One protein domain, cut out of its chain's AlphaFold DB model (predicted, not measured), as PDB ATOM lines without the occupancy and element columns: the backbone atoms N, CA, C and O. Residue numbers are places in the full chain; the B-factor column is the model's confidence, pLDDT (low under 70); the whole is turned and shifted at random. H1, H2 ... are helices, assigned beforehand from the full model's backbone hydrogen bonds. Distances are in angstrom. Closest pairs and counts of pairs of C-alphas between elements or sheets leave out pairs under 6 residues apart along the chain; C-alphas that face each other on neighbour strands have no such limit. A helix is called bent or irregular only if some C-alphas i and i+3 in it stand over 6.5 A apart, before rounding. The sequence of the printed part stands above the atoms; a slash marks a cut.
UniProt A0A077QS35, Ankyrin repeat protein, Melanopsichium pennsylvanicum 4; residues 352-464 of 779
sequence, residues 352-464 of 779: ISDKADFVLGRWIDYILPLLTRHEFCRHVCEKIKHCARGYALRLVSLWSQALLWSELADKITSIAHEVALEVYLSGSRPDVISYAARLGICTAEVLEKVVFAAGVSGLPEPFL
ATOM      1  N   ILE A 352     150.228 150.663 215.667       94.69
ATOM      2  CA  ILE A 352     151.553 151.066 215.164       94.69
ATOM      3  C   ILE A 352     151.396 152.081 214.014       94.69
ATOM      4  O   ILE A 352     152.136 153.063 213.961       94.69
ATOM      5  N   SER A 353     150.380 151.903 213.160       92.44
ATOM      6  CA  SER A 353     150.019 152.845 212.092       92.44
ATOM      7  C   SER A 353     149.543 154.196 212.639       92.44
ATOM      8  O   SER A 353     150.147 155.206 212.303       92.44
ATOM      9  N   ASP A 354     148.561 154.232 213.554       91.62
ATOM     10  CA  ASP A 354     148.075 155.491 214.159       91.62
ATOM     11  C   ASP A 354     149.219 156.276 214.828       91.62
ATOM     12  O   ASP A 354     149.311 157.502 214.724       91.62
ATOM     13  N   LYS A 355     150.121 155.562 215.517       93.81
ATOM     14  CA  LYS A 355     151.323 156.142 216.129       93.81
ATOM     15  C   LYS A 355     152.259 156.716 215.065       93.81
ATOM     16  O   LYS A 355     152.748 157.831 215.251       93.81
ATOM     17  N   ALA A 356     152.490 156.004 213.961       92.25
ATOM     18  CA  ALA A 356     153.346 156.457 212.867       92.25
ATOM     19  C   ALA A 356     152.767 157.675 212.123       92.25
ATOM     20  O   ALA A 356     153.469 158.675 211.965       92.25
ATOM     21  N   ASP A 357     151.482 157.644 211.760       89.56
ATOM     22  CA  ASP A 357     150.769 158.761 211.127       89.56
ATOM     23  C   ASP A 357     150.772 160.008 212.025       89.56
ATOM     24  O   ASP A 357     151.064 161.118 211.569       89.56
ATOM     25  N   PHE A 358     150.532 159.837 213.332       91.19
ATOM     26  CA  PHE A 358     150.657 160.929 214.296       91.19
ATOM     27  C   PHE A 358     152.091 161.469 214.365       91.19
ATOM     28  O   PHE A 358     152.272 162.685 214.358       91.19
ATOM     29  N   VAL A 359     153.119 160.613 214.414       91.88
ATOM     30  CA  VAL A 359     154.534 161.029 214.461       91.88
ATOM     31  C   VAL A 359     154.942 161.806 213.201       91.88
ATOM     32  O   VAL A 359     155.542 162.878 213.325       91.88
ATOM     33  N   LEU A 360     154.569 161.333 212.009       88.06
ATOM     34  CA  LEU A 360     154.845 162.007 210.735       88.06
ATOM     35  C   LEU A 360     154.068 163.323 210.604       88.06
ATOM     36  O   LEU A 360     154.649 164.360 210.272       88.06
ATOM     37  N   GLY A 361     152.780 163.335 210.958       87.44
ATOM     38  CA  GLY A 361     151.970 164.555 210.962       87.44
ATOM     39  C   GLY A 361     152.523 165.593 211.944       87.44
ATOM     40  O   GLY A 361     152.628 166.779 211.619       87.44
ATOM     41  N   ARG A 362     152.964 165.139 213.126       89.81
ATOM     42  CA  ARG A 362     153.688 165.945 214.119       89.81
ATOM     43  C   ARG A 362     155.009 166.494 213.590       89.81
ATOM     44  O   ARG A 362     155.410 167.559 214.063       89.81
ATOM     45  N   TRP A 363     155.710 165.781 212.711       89.50
ATOM     46  CA  TRP A 363     156.988 166.202 212.128       89.50
ATOM     47  C   TRP A 363     156.789 167.266 211.044       89.50
ATOM     48  O   TRP A 363     157.457 168.301 211.080       89.50
ATOM     49  N   ILE A 364     155.782 167.108 210.179       83.31
ATOM     50  CA  ILE A 364     155.378 168.146 209.215       83.31
ATOM     51  C   ILE A 364     154.988 169.442 209.934       83.31
ATOM     52  O   ILE A 364     155.472 170.510 209.570       83.31
ATOM     53  N   ASP A 365     154.189 169.368 211.003       84.69
ATOM     54  CA  ASP A 365     153.829 170.543 211.816       84.69
ATOM     55  C   ASP A 365     155.023 171.204 212.523       84.69
ATOM     56  O   ASP A 365     154.926 172.351 212.967       84.69
ATOM     57  N   TYR A 366     156.145 170.496 212.658       86.12
ATOM     58  CA  TYR A 366     157.395 171.056 213.159       86.12
ATOM     59  C   TYR A 366     158.221 171.696 212.030       86.12
ATOM     60  O   TYR A 366     158.734 172.798 212.215       86.12
ATOM     61  N   ILE A 367     158.300 171.075 210.847       79.25
ATOM     62  CA  ILE A 367     159.084 171.581 209.708       79.25
ATOM     63  C   ILE A 367     158.390 172.714 208.940       79.25
ATOM     64  O   ILE A 367     159.057 173.674 208.553       79.25
ATOM     65  N   LEU A 368     157.074 172.676 208.732       77.62
ATOM     66  CA  LEU A 368     156.376 173.664 207.898       77.62
ATOM     67  C   LEU A 368     156.500 175.119 208.423       77.62
ATOM     68  O   LEU A 368     156.758 176.023 207.617       77.62
ATOM     69  N   PRO A 369     156.439 175.392 209.747       78.44
ATOM     70  CA  PRO A 369     156.781 176.704 210.305       78.44
ATOM     71  C   PRO A 369     158.248 177.110 210.092       78.44
ATOM     72  O   PRO A 369     158.558 178.296 210.073       78.44
ATOM     73  N   LEU A 370     159.163 176.147 209.950       74.50
ATOM     74  CA  LEU A 370     160.599 176.388 209.788       74.50
ATOM     75  C   LEU A 370     161.012 176.592 208.319       74.50
ATOM     76  O   LEU A 370     161.994 177.290 208.065       74.50
ATOM     77  N   LEU A 371     160.256 176.037 207.365       70.56
ATOM     78  CA  LEU A 371     160.355 176.357 205.935       70.56
ATOM     79  C   LEU A 371     159.774 177.750 205.639       70.56
ATOM     80  O   LEU A 371     160.382 178.548 204.932       70.56
ATOM     81  N   THR A 372     158.623 178.084 206.231       70.19
ATOM     82  CA  THR A 372     157.939 179.376 206.001       70.19
ATOM     83  C   THR A 372     158.600 180.583 206.668       70.19
ATOM     84  O   THR A 372     158.339 181.712 206.255       70.19
ATOM     85  N   ARG A 373     159.448 180.374 207.683       67.62
ATOM     86  CA  ARG A 373     160.180 181.444 208.388       67.62
ATOM     87  C   ARG A 373     161.531 181.813 207.776       67.62
ATOM     88  O   ARG A 373     162.104 182.808 208.207       67.62
ATOM     89  N   HIS A 374     162.078 181.020 206.854       61.88
ATOM     90  CA  HIS A 374     163.468 181.208 206.437       61.88
ATOM     91  C   HIS A 374     163.648 182.483 205.603       61.88
ATOM     92  O   HIS A 374     162.956 182.670 204.603       61.88
ATOM     93  N   GLU A 375     164.589 183.355 205.978       58.44
ATOM     94  CA  GLU A 375     164.763 184.665 205.327       58.44
ATOM     95  C   GLU A 375     165.168 184.552 203.855       58.44
ATOM     96  O   GLU A 375     164.782 185.390 203.046       58.44
ATOM     97  N   PHE A 376     165.835 183.462 203.468       53.91
ATOM     98  CA  PHE A 376     166.132 183.152 202.066       53.91
ATOM     99  C   PHE A 376     164.866 183.089 201.197       53.91
ATOM    100  O   PHE A 376     164.854 183.515 200.042       53.91
ATOM    101  N   CYS A 377     163.749 182.653 201.785       52.53
ATOM    102  CA  CYS A 377     162.455 182.648 201.127       52.53
ATOM    103  C   CYS A 377     161.968 184.072 200.803       52.53
ATOM    104  O   CYS A 377     161.295 184.264 199.796       52.53
ATOM    105  N   ARG A 378     162.357 185.092 201.580       56.50
ATOM    106  CA  ARG A 378     162.048 186.505 201.301       56.50
ATOM    107  C   ARG A 378     162.669 186.964 199.978       56.50
ATOM    108  O   ARG A 378     161.966 187.578 199.185       56.50
ATOM    109  N   HIS A 379     163.928 186.604 199.717       53.00
ATOM    110  CA  HIS A 379     164.618 186.934 198.463       53.00
ATOM    111  C   HIS A 379     164.188 186.051 197.281       53.00
ATOM    112  O   HIS A 379     164.020 186.553 196.173       53.00
ATOM    113  N   VAL A 380     163.940 184.754 197.492       50.53
ATOM    114  CA  VAL A 380     163.459 183.870 196.412       50.53
ATOM    115  C   VAL A 380     162.022 184.227 195.994       50.53
ATOM    116  O   VAL A 380     161.729 184.302 194.799       50.53
ATOM    117  N   CYS A 381     161.135 184.551 196.944       49.56
ATOM    118  CA  CYS A 381     159.761 184.989 196.652       49.56
ATOM    119  C   CYS A 381     159.674 186.375 195.987       49.56
ATOM    120  O   CYS A 381     158.627 186.723 195.445       49.56
ATOM    121  N   GLU A 382     160.745 187.169 196.014       53.84
ATOM    122  CA  GLU A 382     160.808 188.467 195.330       53.84
ATOM    123  C   GLU A 382     160.890 188.294 193.800       53.84
ATOM    124  O   GLU A 382     160.384 189.127 193.049       53.84
ATOM    125  N   LYS A 383     161.434 187.159 193.330       50.62
ATOM    126  CA  LYS A 383     161.380 186.730 191.920       50.62
ATOM    127  C   LYS A 383     160.228 185.759 191.643       50.62
ATOM    128  O   LYS A 383     159.568 185.862 190.610       50.62
ATOM    129  N   ILE A 384     159.959 184.827 192.559       51.56
ATOM    130  CA  ILE A 384     158.915 183.807 192.410       51.56
ATOM    131  C   ILE A 384     157.625 184.285 193.092       51.56
ATOM    132  O   ILE A 384     157.457 184.142 194.301       51.56
ATOM    133  N   LYS A 385     156.650 184.762 192.296       48.50
ATOM    134  CA  LYS A 385     155.297 185.219 192.726       48.50
ATOM    135  C   LYS A 385     154.440 184.156 193.449       48.50
ATOM    136  O   LYS A 385     153.261 184.363 193.738       48.50
ATOM    137  N   HIS A 386     155.006 182.991 193.718       50.59
ATOM    138  CA  HIS A 386     154.387 181.812 194.303       50.59
ATOM    139  C   HIS A 386     155.023 181.535 195.668       50.59
ATOM    140  O   HIS A 386     155.735 180.562 195.884       50.59
ATOM    141  N   CYS A 387     154.773 182.471 196.586       51.50
ATOM    142  CA  CYS A 387     155.425 182.536 197.888       51.50
ATOM    143  C   CYS A 387     155.219 181.268 198.734       51.50
ATOM    144  O   CYS A 387     154.097 180.758 198.816       51.50
ATOM    145  N   ALA A 388     156.251 180.829 199.467       51.69
ATOM    146  CA  ALA A 388     156.156 179.656 200.344       51.69
ATOM    147  C   ALA A 388     155.098 179.788 201.452       51.69
ATOM    148  O   ALA A 388     154.636 178.778 201.963       51.69
ATOM    149  N   ARG A 389     154.639 181.000 201.801       53.16
ATOM    150  CA  ARG A 389     153.462 181.178 202.671       53.16
ATOM    151  C   ARG A 389     152.171 180.720 201.983       53.16
ATOM    152  O   ARG A 389     151.358 180.046 202.604       53.16
ATOM    153  N   GLY A 390     152.007 181.032 200.697       57.22
ATOM    154  CA  GLY A 390     150.916 180.511 199.870       57.22
ATOM    155  C   GLY A 390     151.059 179.012 199.595       57.22
ATOM    156  O   GLY A 390     150.061 178.301 199.587       57.22
ATOM    157  N   TYR A 391     152.287 178.508 199.444       55.50
ATOM    158  CA  TYR A 391     152.528 177.077 199.229       55.50
ATOM    159  C   TYR A 391     152.423 176.251 200.510       55.50
ATOM    160  O   TYR A 391     151.943 175.133 200.444       55.50
ATOM    161  N   ALA A 392     152.739 176.797 201.683       55.47
ATOM    162  CA  ALA A 392     152.430 176.161 202.959       55.47
ATOM    163  C   ALA A 392     150.921 176.136 203.229       55.47
ATOM    164  O   ALA A 392     150.419 175.137 203.726       55.47
ATOM    165  N   LEU A 393     150.181 177.181 202.838       57.22
ATOM    166  CA  LEU A 393     148.715 177.151 202.858       57.22
ATOM    167  C   LEU A 393     148.147 176.126 201.859       57.22
ATOM    168  O   LEU A 393     147.195 175.438 202.206       57.22
ATOM    169  N   ARG A 394     148.759 175.955 200.675       59.03
ATOM    170  CA  ARG A 394     148.416 174.872 199.731       59.03
ATOM    171  C   ARG A 394     148.801 173.483 200.245       59.03
ATOM    172  O   ARG A 394     148.035 172.556 200.051       59.03
ATOM    173  N   LEU A 395     149.945 173.318 200.908       56.75
ATOM    174  CA  LEU A 395     150.346 172.050 201.527       56.75
ATOM    175  C   LEU A 395     149.405 171.699 202.683       56.75
ATOM    176  O   LEU A 395     148.991 170.556 202.781       56.75
ATOM    177  N   VAL A 396     148.988 172.674 203.500       59.91
ATOM    178  CA  VAL A 396     147.956 172.477 204.532       59.91
ATOM    179  C   VAL A 396     146.592 172.165 203.912       59.91
ATOM    180  O   VAL A 396     145.924 171.258 204.399       59.91
ATOM    181  N   SER A 397     146.176 172.845 202.835       58.47
ATOM    182  CA  SER A 397     144.897 172.533 202.182       58.47
ATOM    183  C   SER A 397     144.918 171.146 201.544       58.47
ATOM    184  O   SER A 397     144.002 170.366 201.779       58.47
ATOM    185  N   LEU A 398     145.994 170.799 200.830       56.75
ATOM    186  CA  LEU A 398     146.204 169.469 200.261       56.75
ATOM    187  C   LEU A 398     146.262 168.399 201.354       56.75
ATOM    188  O   LEU A 398     145.598 167.387 201.216       56.75
ATOM    189  N   TRP A 399     146.950 168.623 202.477       58.44
ATOM    190  CA  TRP A 399     146.974 167.661 203.589       58.44
ATOM    191  C   TRP A 399     145.632 167.559 204.336       58.44
ATOM    192  O   TRP A 399     145.346 166.542 204.953       58.44
ATOM    193  N   SER A 400     144.770 168.578 204.244       57.84
ATOM    194  CA  SER A 400     143.374 168.504 204.708       57.84
ATOM    195  C   SER A 400     142.409 167.851 203.704       57.84
ATOM    196  O   SER A 400     141.235 167.678 204.019       57.84
ATOM    197  N   GLN A 401     142.885 167.515 202.499       58.62
ATOM    198  CA  GLN A 401     142.097 166.960 201.388       58.62
ATOM    199  C   GLN A 401     142.574 165.561 200.959       58.62
ATOM    200  O   GLN A 401     141.768 164.748 200.516       58.62
ATOM    201  N   ALA A 402     143.869 165.269 201.096       50.81
ATOM    202  CA  ALA A 402     144.506 164.040 200.657       50.81
ATOM    203  C   ALA A 402     144.610 163.026 201.803       50.81
ATOM    204  O   ALA A 402     145.303 163.247 202.794       50.81
ATOM    205  N   LEU A 403     143.989 161.863 201.607       54.06
ATOM    206  CA  LEU A 403     144.185 160.660 202.427       54.06
ATOM    207  C   LEU A 403     145.455 159.874 202.032       54.06
ATOM    208  O   LEU A 403     145.684 158.778 202.538       54.06
ATOM    209  N   LEU A 404     146.263 160.406 201.106       62.84
ATOM    210  CA  LEU A 404     147.419 159.740 200.507       62.84
ATOM    211  C   LEU A 404     148.693 160.560 200.739       62.84
ATOM    212  O   LEU A 404     148.814 161.701 200.293       62.84
ATOM    213  N   TRP A 405     149.649 159.951 201.440       64.06
ATOM    214  CA  TRP A 405     150.904 160.583 201.851       64.06
ATOM    215  C   TRP A 405     151.853 160.924 200.690       64.06
ATOM    216  O   TRP A 405     152.530 161.953 200.748       64.06
ATOM    217  N   SER A 406     151.866 160.108 199.630       67.00
ATOM    218  CA  SER A 406     152.691 160.301 198.426       67.00
ATOM    219  C   SER A 406     152.458 161.667 197.783       67.00
ATOM    220  O   SER A 406     153.386 162.454 197.646       67.00
ATOM    221  N   GLU A 407     151.197 162.016 197.523       68.06
ATOM    222  CA  GLU A 407     150.821 163.281 196.889       68.06
ATOM    223  C   GLU A 407     151.312 164.529 197.638       68.06
ATOM    224  O   GLU A 407     151.519 165.577 197.019       68.06
ATOM    225  N   LEU A 408     151.455 164.464 198.964       66.88
ATOM    226  CA  LEU A 408     152.054 165.550 199.735       66.88
ATOM    227  C   LEU A 408     153.570 165.568 199.541       66.88
ATOM    228  O   LEU A 408     154.158 166.626 199.321       66.88
ATOM    229  N   ALA A 409     154.197 164.408 199.682       65.31
ATOM    230  CA  ALA A 409     155.638 164.280 199.731       65.31
ATOM    231  C   ALA A 409     156.298 164.471 198.359       65.31
ATOM    232  O   ALA A 409     157.308 165.158 198.326       65.31
ATOM    233  N   ASP A 410     155.679 164.078 197.241       66.94
ATOM    234  CA  ASP A 410     156.087 164.496 195.885       66.94
ATOM    235  C   ASP A 410     156.239 166.025 195.799       66.94
ATOM    236  O   ASP A 410     157.229 166.572 195.302       66.94
ATOM    237  N   LYS A 411     155.254 166.744 196.356       67.06
ATOM    238  CA  LYS A 411     155.206 168.212 196.372       67.06
ATOM    239  C   LYS A 411     156.186 168.810 197.391       67.06
ATOM    240  O   LYS A 411     156.680 169.910 197.161       67.06
ATOM    241  N   ILE A 412     156.513 168.107 198.481       65.00
ATOM    242  CA  ILE A 412     157.608 168.482 199.393       65.00
ATOM    243  C   ILE A 412     158.959 168.282 198.698       65.00
ATOM    244  O   ILE A 412     159.768 169.202 198.703       65.00
ATOM    245  N   THR A 413     159.193 167.138 198.060       64.62
ATOM    246  CA  THR A 413     160.439 166.765 197.376       64.62
ATOM    247  C   THR A 413     160.748 167.708 196.218       64.62
ATOM    248  O   THR A 413     161.858 168.238 196.144       64.62
ATOM    249  N   SER A 414     159.738 168.057 195.414       67.19
ATOM    250  CA  SER A 414     159.836 169.087 194.369       67.19
ATOM    251  C   SER A 414     160.222 170.483 194.891       67.19
ATOM    252  O   SER A 414     160.734 171.284 194.113       67.19
ATOM    253  N   ILE A 415     159.968 170.802 196.165       59.97
ATOM    254  CA  ILE A 415     160.327 172.089 196.798       59.97
ATOM    255  C   ILE A 415     161.653 171.980 197.573       59.97
ATOM    256  O   ILE A 415     162.402 172.951 197.696       59.97
ATOM    257  N   ALA A 416     161.945 170.804 198.123       58.34
ATOM    258  CA  ALA A 416     163.057 170.568 199.030       58.34
ATOM    259  C   ALA A 416     164.421 170.551 198.329       58.34
ATOM    260  O   ALA A 416     165.417 170.920 198.950       58.34
ATOM    261  N   HIS A 417     164.460 170.146 197.057       56.94
ATOM    262  CA  HIS A 417     165.700 169.795 196.359       56.94
ATOM    263  C   HIS A 417     166.714 170.948 196.197       56.94
ATOM    264  O   HIS A 417     167.904 170.682 196.031       56.94
ATOM    265  N   GLU A 418     166.271 172.208 196.288       56.41
ATOM    266  CA  GLU A 418     167.151 173.388 196.332       56.41
ATOM    267  C   GLU A 418     167.201 174.020 197.734       56.41
ATOM    268  O   GLU A 418     168.269 174.159 198.323       56.41
ATOM    269  N   VAL A 419     166.047 174.391 198.305       55.66
ATOM    270  CA  VAL A 419     166.005 175.234 199.519       55.66
ATOM    271  C   VAL A 419     166.139 174.434 200.817       55.66
ATOM    272  O   VAL A 419     166.621 174.968 201.815       55.66
ATOM    273  N   ALA A 420     165.710 173.170 200.860       56.53
ATOM    274  CA  ALA A 420     165.729 172.419 202.115       56.53
ATOM    275  C   ALA A 420     167.114 171.855 202.455       56.53
ATOM    276  O   ALA A 420     167.398 171.698 203.640       56.53
ATOM    277  N   LEU A 421     167.974 171.588 201.464       57.34
ATOM    278  CA  LEU A 421     169.285 170.976 201.697       57.34
ATOM    279  C   LEU A 421     170.207 171.892 202.519       57.34
ATOM    280  O   LEU A 421     170.662 171.485 203.584       57.34
ATOM    281  N   GLU A 422     170.409 173.151 202.110       58.09
ATOM    282  CA  GLU A 422     171.190 174.122 202.903       58.09
ATOM    283  C   GLU A 422     170.558 174.382 204.278       58.09
ATOM    284  O   GLU A 422     171.239 174.437 205.302       58.09
ATOM    285  N   VAL A 423     169.229 174.496 204.322       59.97
ATOM    286  CA  VAL A 423     168.471 174.741 205.557       59.97
ATOM    287  C   VAL A 423     168.580 173.569 206.541       59.97
ATOM    288  O   VAL A 423     168.540 173.784 207.755       59.97
ATOM    289  N   TYR A 424     168.750 172.345 206.047       61.47
ATOM    290  CA  TYR A 424     169.013 171.150 206.842       61.47
ATOM    291  C   TYR A 424     170.481 171.090 207.300       61.47
ATOM    292  O   TYR A 424     170.743 170.963 208.499       61.47
ATOM    293  N   LEU A 425     171.427 171.315 206.380       60.47
ATOM    294  CA  LEU A 425     172.869 171.393 206.657       60.47
ATOM    295  C   LEU A 425     173.240 172.527 207.633       60.47
ATOM    296  O   LEU A 425     174.239 172.418 208.336       60.47
ATOM    297  N   SER A 426     172.408 173.569 207.765       63.03
ATOM    298  CA  SER A 426     172.573 174.637 208.770       63.03
ATOM    299  C   SER A 426     172.426 174.185 210.240       63.03
ATOM    300  O   SER A 426     172.594 174.989 211.156       63.03
ATOM    301  N   GLY A 427     172.178 172.892 210.497       57.28
ATOM    302  CA  GLY A 427     172.800 172.215 211.644       57.28
ATOM    303  C   GLY A 427     172.122 172.356 213.010       57.28
ATOM    304  O   GLY A 427     172.806 172.426 214.028       57.28
ATOM    305  N   SER A 428     170.788 172.403 213.087       60.94
ATOM    306  CA  SER A 428     170.071 172.399 214.388       60.94
ATOM    307  C   SER A 428     168.685 171.736 214.385       60.94
ATOM    308  O   SER A 428     167.937 171.853 215.358       60.94
ATOM    309  N   ARG A 429     168.299 171.037 213.311       70.88
ATOM    310  CA  ARG A 429     166.934 170.510 213.130       70.88
ATOM    311  C   ARG A 429     166.941 168.978 213.137       70.88
ATOM    312  O   ARG A 429     167.762 168.406 212.434       70.88
ATOM    313  N   PRO A 430     166.058 168.307 213.903       71.69
ATOM    314  CA  PRO A 430     165.911 166.863 213.821       71.69
ATOM    315  C   PRO A 430     165.329 166.430 212.470       71.69
ATOM    316  O   PRO A 430     164.262 166.889 212.054       71.69
ATOM    317  N   ASP A 431     166.020 165.480 211.860       85.06
ATOM    318  CA  ASP A 431     165.518 164.503 210.896       85.06
ATOM    319  C   ASP A 431     164.283 163.733 211.412       85.06
ATOM    320  O   ASP A 431     163.899 163.842 212.586       85.06
ATOM    321  N   VAL A 432     163.643 162.952 210.530       88.94
ATOM    322  CA  VAL A 432     162.442 162.166 210.878       88.94
ATOM    323  C   VAL A 432     162.733 161.226 212.052       88.94
ATOM    324  O   VAL A 432     161.943 161.164 212.997       88.94
ATOM    325  N   ILE A 433     163.882 160.545 212.026       91.12
ATOM    326  CA  ILE A 433     164.276 159.518 212.996       91.12
ATOM    327  C   ILE A 433     164.535 160.147 214.371       91.12
ATOM    328  O   ILE A 433     163.887 159.765 215.345       91.12
ATOM    329  N   SER A 434     165.363 161.191 214.465       90.44
ATOM    330  CA  SER A 434     165.565 161.993 215.679       90.44
ATOM    331  C   SER A 434     164.258 162.537 216.243       90.44
ATOM    332  O   SER A 434     164.081 162.591 217.462       90.44
ATOM    333  N   TYR A 435     163.343 163.006 215.391       91.50
ATOM    334  CA  TYR A 435     162.084 163.589 215.845       91.50
ATOM    335  C   TYR A 435     161.128 162.522 216.390       91.50
ATOM    336  O   TYR A 435     160.600 162.684 217.493       91.50
ATOM    337  N   ALA A 436     160.970 161.409 215.672       92.00
ATOM    338  CA  ALA A 436     160.228 160.237 216.121       92.00
ATOM    339  C   ALA A 436     160.800 159.703 217.443       92.00
ATOM    340  O   ALA A 436     160.080 159.576 218.432       92.00
ATOM    341  N   ALA A 437     162.115 159.499 217.504       90.56
ATOM    342  CA  ALA A 437     162.826 159.026 218.684       90.56
ATOM    343  C   ALA A 437     162.643 159.964 219.896       90.56
ATOM    344  O   ALA A 437     162.480 159.491 221.022       90.56
ATOM    345  N   ARG A 438     162.568 161.292 219.704       89.88
ATOM    346  CA  ARG A 438     162.255 162.261 220.781       89.88
ATOM    347  C   ARG A 438     160.833 162.121 221.346       89.88
ATOM    348  O   ARG A 438     160.614 162.508 222.497       89.88
ATOM    349  N   LEU A 439     159.873 161.573 220.598       88.56
ATOM    350  CA  LEU A 439     158.492 161.396 221.055       88.56
ATOM    351  C   LEU A 439     158.353 160.135 221.922       88.56
ATOM    352  O   LEU A 439     158.648 159.024 221.497       88.56
ATOM    353  N   GLY A 440     157.848 160.299 223.149       85.62
ATOM    354  CA  GLY A 440     157.707 159.233 224.158       85.62
ATOM    355  C   GLY A 440     156.618 158.182 223.903       85.62
ATOM    356  O   GLY A 440     156.111 157.618 224.869       85.62
ATOM    357  N   ILE A 441     156.247 157.985 222.637       88.19
ATOM    358  CA  ILE A 441     155.306 156.980 222.104       88.19
ATOM    359  C   ILE A 441     155.952 156.106 221.011       88.19
ATOM    360  O   ILE A 441     155.330 155.162 220.540       88.19
ATOM    361  N   CYS A 442     157.169 156.450 220.580       90.81
ATOM    362  CA  CYS A 442     157.907 155.740 219.545       90.81
ATOM    363  C   CYS A 442     158.630 154.527 220.159       90.81
ATOM    364  O   CYS A 442     159.448 154.706 221.070       90.81
ATOM    365  N   THR A 443     158.286 153.334 219.670       92.69
ATOM    366  CA  THR A 443     158.984 152.044 219.834       92.69
ATOM    367  C   THR A 443     159.805 151.740 218.573       92.69
ATOM    368  O   THR A 443     159.759 152.517 217.618       92.69
ATOM    369  N   ALA A 444     160.525 150.613 218.544       91.50
ATOM    370  CA  ALA A 444     161.222 150.133 217.348       91.50
ATOM    371  C   ALA A 444     160.283 150.017 216.129       91.50
ATOM    372  O   ALA A 444     160.467 150.724 215.142       91.50
ATOM    373  N   GLU A 445     159.199 149.245 216.254       92.81
ATOM    374  CA  GLU A 445     158.196 149.025 215.196       92.81
ATOM    375  C   GLU A 445     157.588 150.338 214.668       92.81
ATOM    376  O   GLU A 445     157.346 150.504 213.472       92.81
ATOM    377  N   VAL A 446     157.326 151.299 215.564       93.94
ATOM    378  CA  VAL A 446     156.783 152.615 215.193       93.94
ATOM    379  C   VAL A 446     157.823 153.426 214.429       93.94
ATOM    380  O   VAL A 446     157.456 154.108 213.476       93.94
ATOM    381  N   LEU A 447     159.104 153.356 214.804       93.50
ATOM    382  CA  LEU A 447     160.177 154.026 214.070       93.50
ATOM    383  C   LEU A 447     160.340 153.435 212.665       93.50
ATOM    384  O   LEU A 447     160.374 154.189 211.693       93.50
ATOM    385  N   GLU A 448     160.355 152.110 212.545       91.69
ATOM    386  CA  GLU A 448     160.403 151.421 211.253       91.69
ATOM    387  C   GLU A 448     159.189 151.766 210.388       91.69
ATOM    388  O   GLU A 448     159.345 152.102 209.215       91.69
ATOM    389  N   LYS A 449     157.978 151.780 210.963       92.00
ATOM    390  CA  LYS A 449     156.757 152.150 210.234       92.00
ATOM    391  C   LYS A 449     156.764 153.613 209.786       92.00
ATOM    392  O   LYS A 449     156.311 153.902 208.681       92.00
ATOM    393  N   VAL A 450     157.308 154.519 210.605       91.44
ATOM    394  CA  VAL A 450     157.530 155.937 210.270       91.44
ATOM    395  C   VAL A 450     158.517 156.083 209.112       91.44
ATOM    396  O   VAL A 450     158.225 156.808 208.165       91.44
ATOM    397  N   VAL A 451     159.654 155.382 209.153       89.88
ATOM    398  CA  VAL A 451     160.675 155.417 208.092       89.88
ATOM    399  C   VAL A 451     160.153 154.787 206.801       89.88
ATOM    400  O   VAL A 451     160.304 155.377 205.735       89.88
ATOM    401  N   PHE A 452     159.466 153.644 206.884       88.12
ATOM    402  CA  PHE A 452     158.818 152.996 205.745       88.12
ATOM    403  C   PHE A 452     157.781 153.915 205.091       88.12
ATOM    404  O   PHE A 452     157.824 154.122 203.882       88.12
ATOM    405  N   ALA A 453     156.873 154.507 205.874       84.94
ATOM    406  CA  ALA A 453     155.860 155.413 205.343       84.94
ATOM    407  C   ALA A 453     156.492 156.676 204.731       84.94
ATOM    408  O   ALA A 453     156.092 157.085 203.643       84.94
ATOM    409  N   ALA A 454     157.522 157.251 205.358       84.31
ATOM    410  CA  ALA A 454     158.277 158.372 204.800       84.31
ATOM    411  C   ALA A 454     159.004 158.014 203.483       84.31
ATOM    412  O   ALA A 454     158.985 158.815 202.548       84.31
ATOM    413  N   GLY A 455     159.573 156.808 203.380       82.44
ATOM    414  CA  GLY A 455     160.208 156.288 202.164       82.44
ATOM    415  C   GLY A 455     159.215 156.010 201.032       82.44
ATOM    416  O   GLY A 455     159.425 156.469 199.915       82.44
ATOM    417  N   VAL A 456     158.087 155.353 201.324       80.50
ATOM    418  CA  VAL A 456     156.976 155.134 200.370       80.50
ATOM    419  C   VAL A 456     156.356 156.452 199.901       80.50
ATOM    420  O   VAL A 456     155.858 156.542 198.783       80.50
ATOM    421  N   SER A 457     156.417 157.493 200.731       74.38
ATOM    422  CA  SER A 457     155.996 158.839 200.344       74.38
ATOM    423  C   SER A 457     156.988 159.525 199.389       74.38
ATOM    424  O   SER A 457     156.649 160.550 198.817       74.38
ATOM    425  N   GLY A 458     158.209 159.009 199.219       73.25
ATOM    426  CA  GLY A 458     159.240 159.660 198.407       73.25
ATOM    427  C   GLY A 458     159.816 160.923 199.053       73.25
ATOM    428  O   GLY A 458     160.210 161.848 198.339       73.25
ATOM    429  N   LEU A 459     159.851 161.002 200.393       73.94
ATOM    430  CA  LEU A 459     160.525 162.109 201.081       73.94
ATOM    431  C   LEU A 459     162.033 162.118 200.752       73.94
ATOM    432  O   LEU A 459     162.628 161.049 200.624       73.94
ATOM    433  N   PRO A 460     162.681 163.297 200.650       67.19
ATOM    434  CA  PRO A 460     164.078 163.379 200.224       67.19
ATOM    435  C   PRO A 460     165.029 162.643 201.172       67.19
ATOM    436  O   PRO A 460     164.927 162.801 202.392       67.19
ATOM    437  N   GLU A 461     166.017 161.939 200.607       63.88
ATOM    438  CA  GLU A 461     167.031 161.158 201.341       63.88
ATOM    439  C   GLU A 461     167.649 161.886 202.558       63.88
ATOM    440  O   GLU A 461     167.745 161.255 203.615       63.88
ATOM    441  N   PRO A 462     167.979 163.202 202.509       64.56
ATOM    442  CA  PRO A 462     168.507 163.924 203.668       64.56
ATOM    443  C   PRO A 462     167.640 163.843 204.932       64.56
ATOM    444  O   PRO A 462     168.181 163.886 206.030       64.56
ATOM    445  N   PHE A 463     166.314 163.710 204.806       69.25
ATOM    446  CA  PHE A 463     165.402 163.609 205.952       69.25
ATOM    447  C   PHE A 463     165.229 162.181 206.491       69.25
ATOM    448  O   PHE A 463     164.736 162.018 207.611       69.25
ATOM    449  N   LEU A 464     165.595 161.176 205.690       70.62
ATOM    450  CA  LEU A 464     165.390 159.746 205.944       70.62
ATOM    451  C   LEU A 464     166.635 159.016 206.459       70.62
ATOM    452  O   LEU A 464     166.497 157.914 206.977       70.62
TER     453      LEU A 464
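What this domain is: This is residues 352 to 464 of the 779 residues of the protein "Ankyrin repeat protein" of Melanopsichium pennsylvanicum 4 (UniProt A0A077QS35). One long helix, H1, runs through the domain; the hairpin of H5 and H6 packs crosswise on its first part, and H3 runs back from its other end. The bent H4 starts beside H3 and turns toward the short H7, while H2 lies beyond the far end of H1 and touches no helix. The printed part has 113 residues with seven named helices, H1 to H7 in chain order, and no named strand; the class is all helix, with packing part aligned, part crossed. It is compact, with a radius of gyration of the C-alphas of 14.2 A and spans of 44 by 33 by 20 A.

How they stand to each other: Start with H1, residues 352 to 372. Its residues 352 to 360 touch H6, residues 444 to 456, at a steep tilt of 58 degrees, the same way; the closest C-alphas, of Ala 356 and Val 450, are 5.0 A apart. Its residues 359 to 363 touch H5, residues 432 to 438, with Val 359 and Ala 436 the closest C-alphas at 6.0 A, about perpendicular at 72 degrees, only just beyond steep. H5 and H6 are a hairpin at a shallow tilt of 24 degrees, closest at the C-alphas of Ala 436 and Leu 447, 6.5 A. Look next at H3, residues 388 to 399: its residues 388 to 392 touch residues 368 to 372 of H1, opposite ways at a shallow tilt of 17 degrees, with the C-alphas of Thr 372 and Arg 389 closest at 5.9 A. H2, residues 375 to 383, is close to H3 but not clearly touching: the closest C-alphas, of Cys 377 and Ala 388, are 7.0 A apart. H4, residues 405 to 425, was assigned as one helix by its hydrogen bonds but is bent: C-alphas 415 and 418 are 7.0 A apart, and its arms H4a, residues 405 to 415, and H4b, residues 418 to 425, are about perpendicular at 87 degrees. H3, with residues 395 to 399, and H4a form a hairpin that only just touches, with 3 pairs of C-alphas within 8 A, the closest those of Trp 399 and Leu 408 at 6.7 A. H7, residues 461 to 464, only just touches H5, with 3 pairs; the C-alphas of Val 432 and Phe 463 are closest at 5.9 A. In H3, H5 and H6 every O i to N i+4 pair is within hydrogen-bond range; the counts are 15 of 17 in H1, 3 of 5 in H2, 5 of 7 in H4a and 2 of 4 in H4b, and H7 is too short for such a pair.

Where its parts are: Find C-alpha 352 at (151.553, 151.066, 215.164); from there H1 runs 30.4 A to C-alpha 372 at (157.939, 179.376, 206.001). H6 is 18.2 A long, H4a 15.7 A and H3 15.5 A. H7 ends at C-alpha 464, (165.390, 159.746, 205.944).

The domain as a whole: The C-alphas farthest apart, of Lys 383 and Thr 443, are 44.6 A apart. The printed part has no cut and no long link. Mean pLDDT of the printed part is 71.5; residues 373 to 428 and 460 to 463 are under 70.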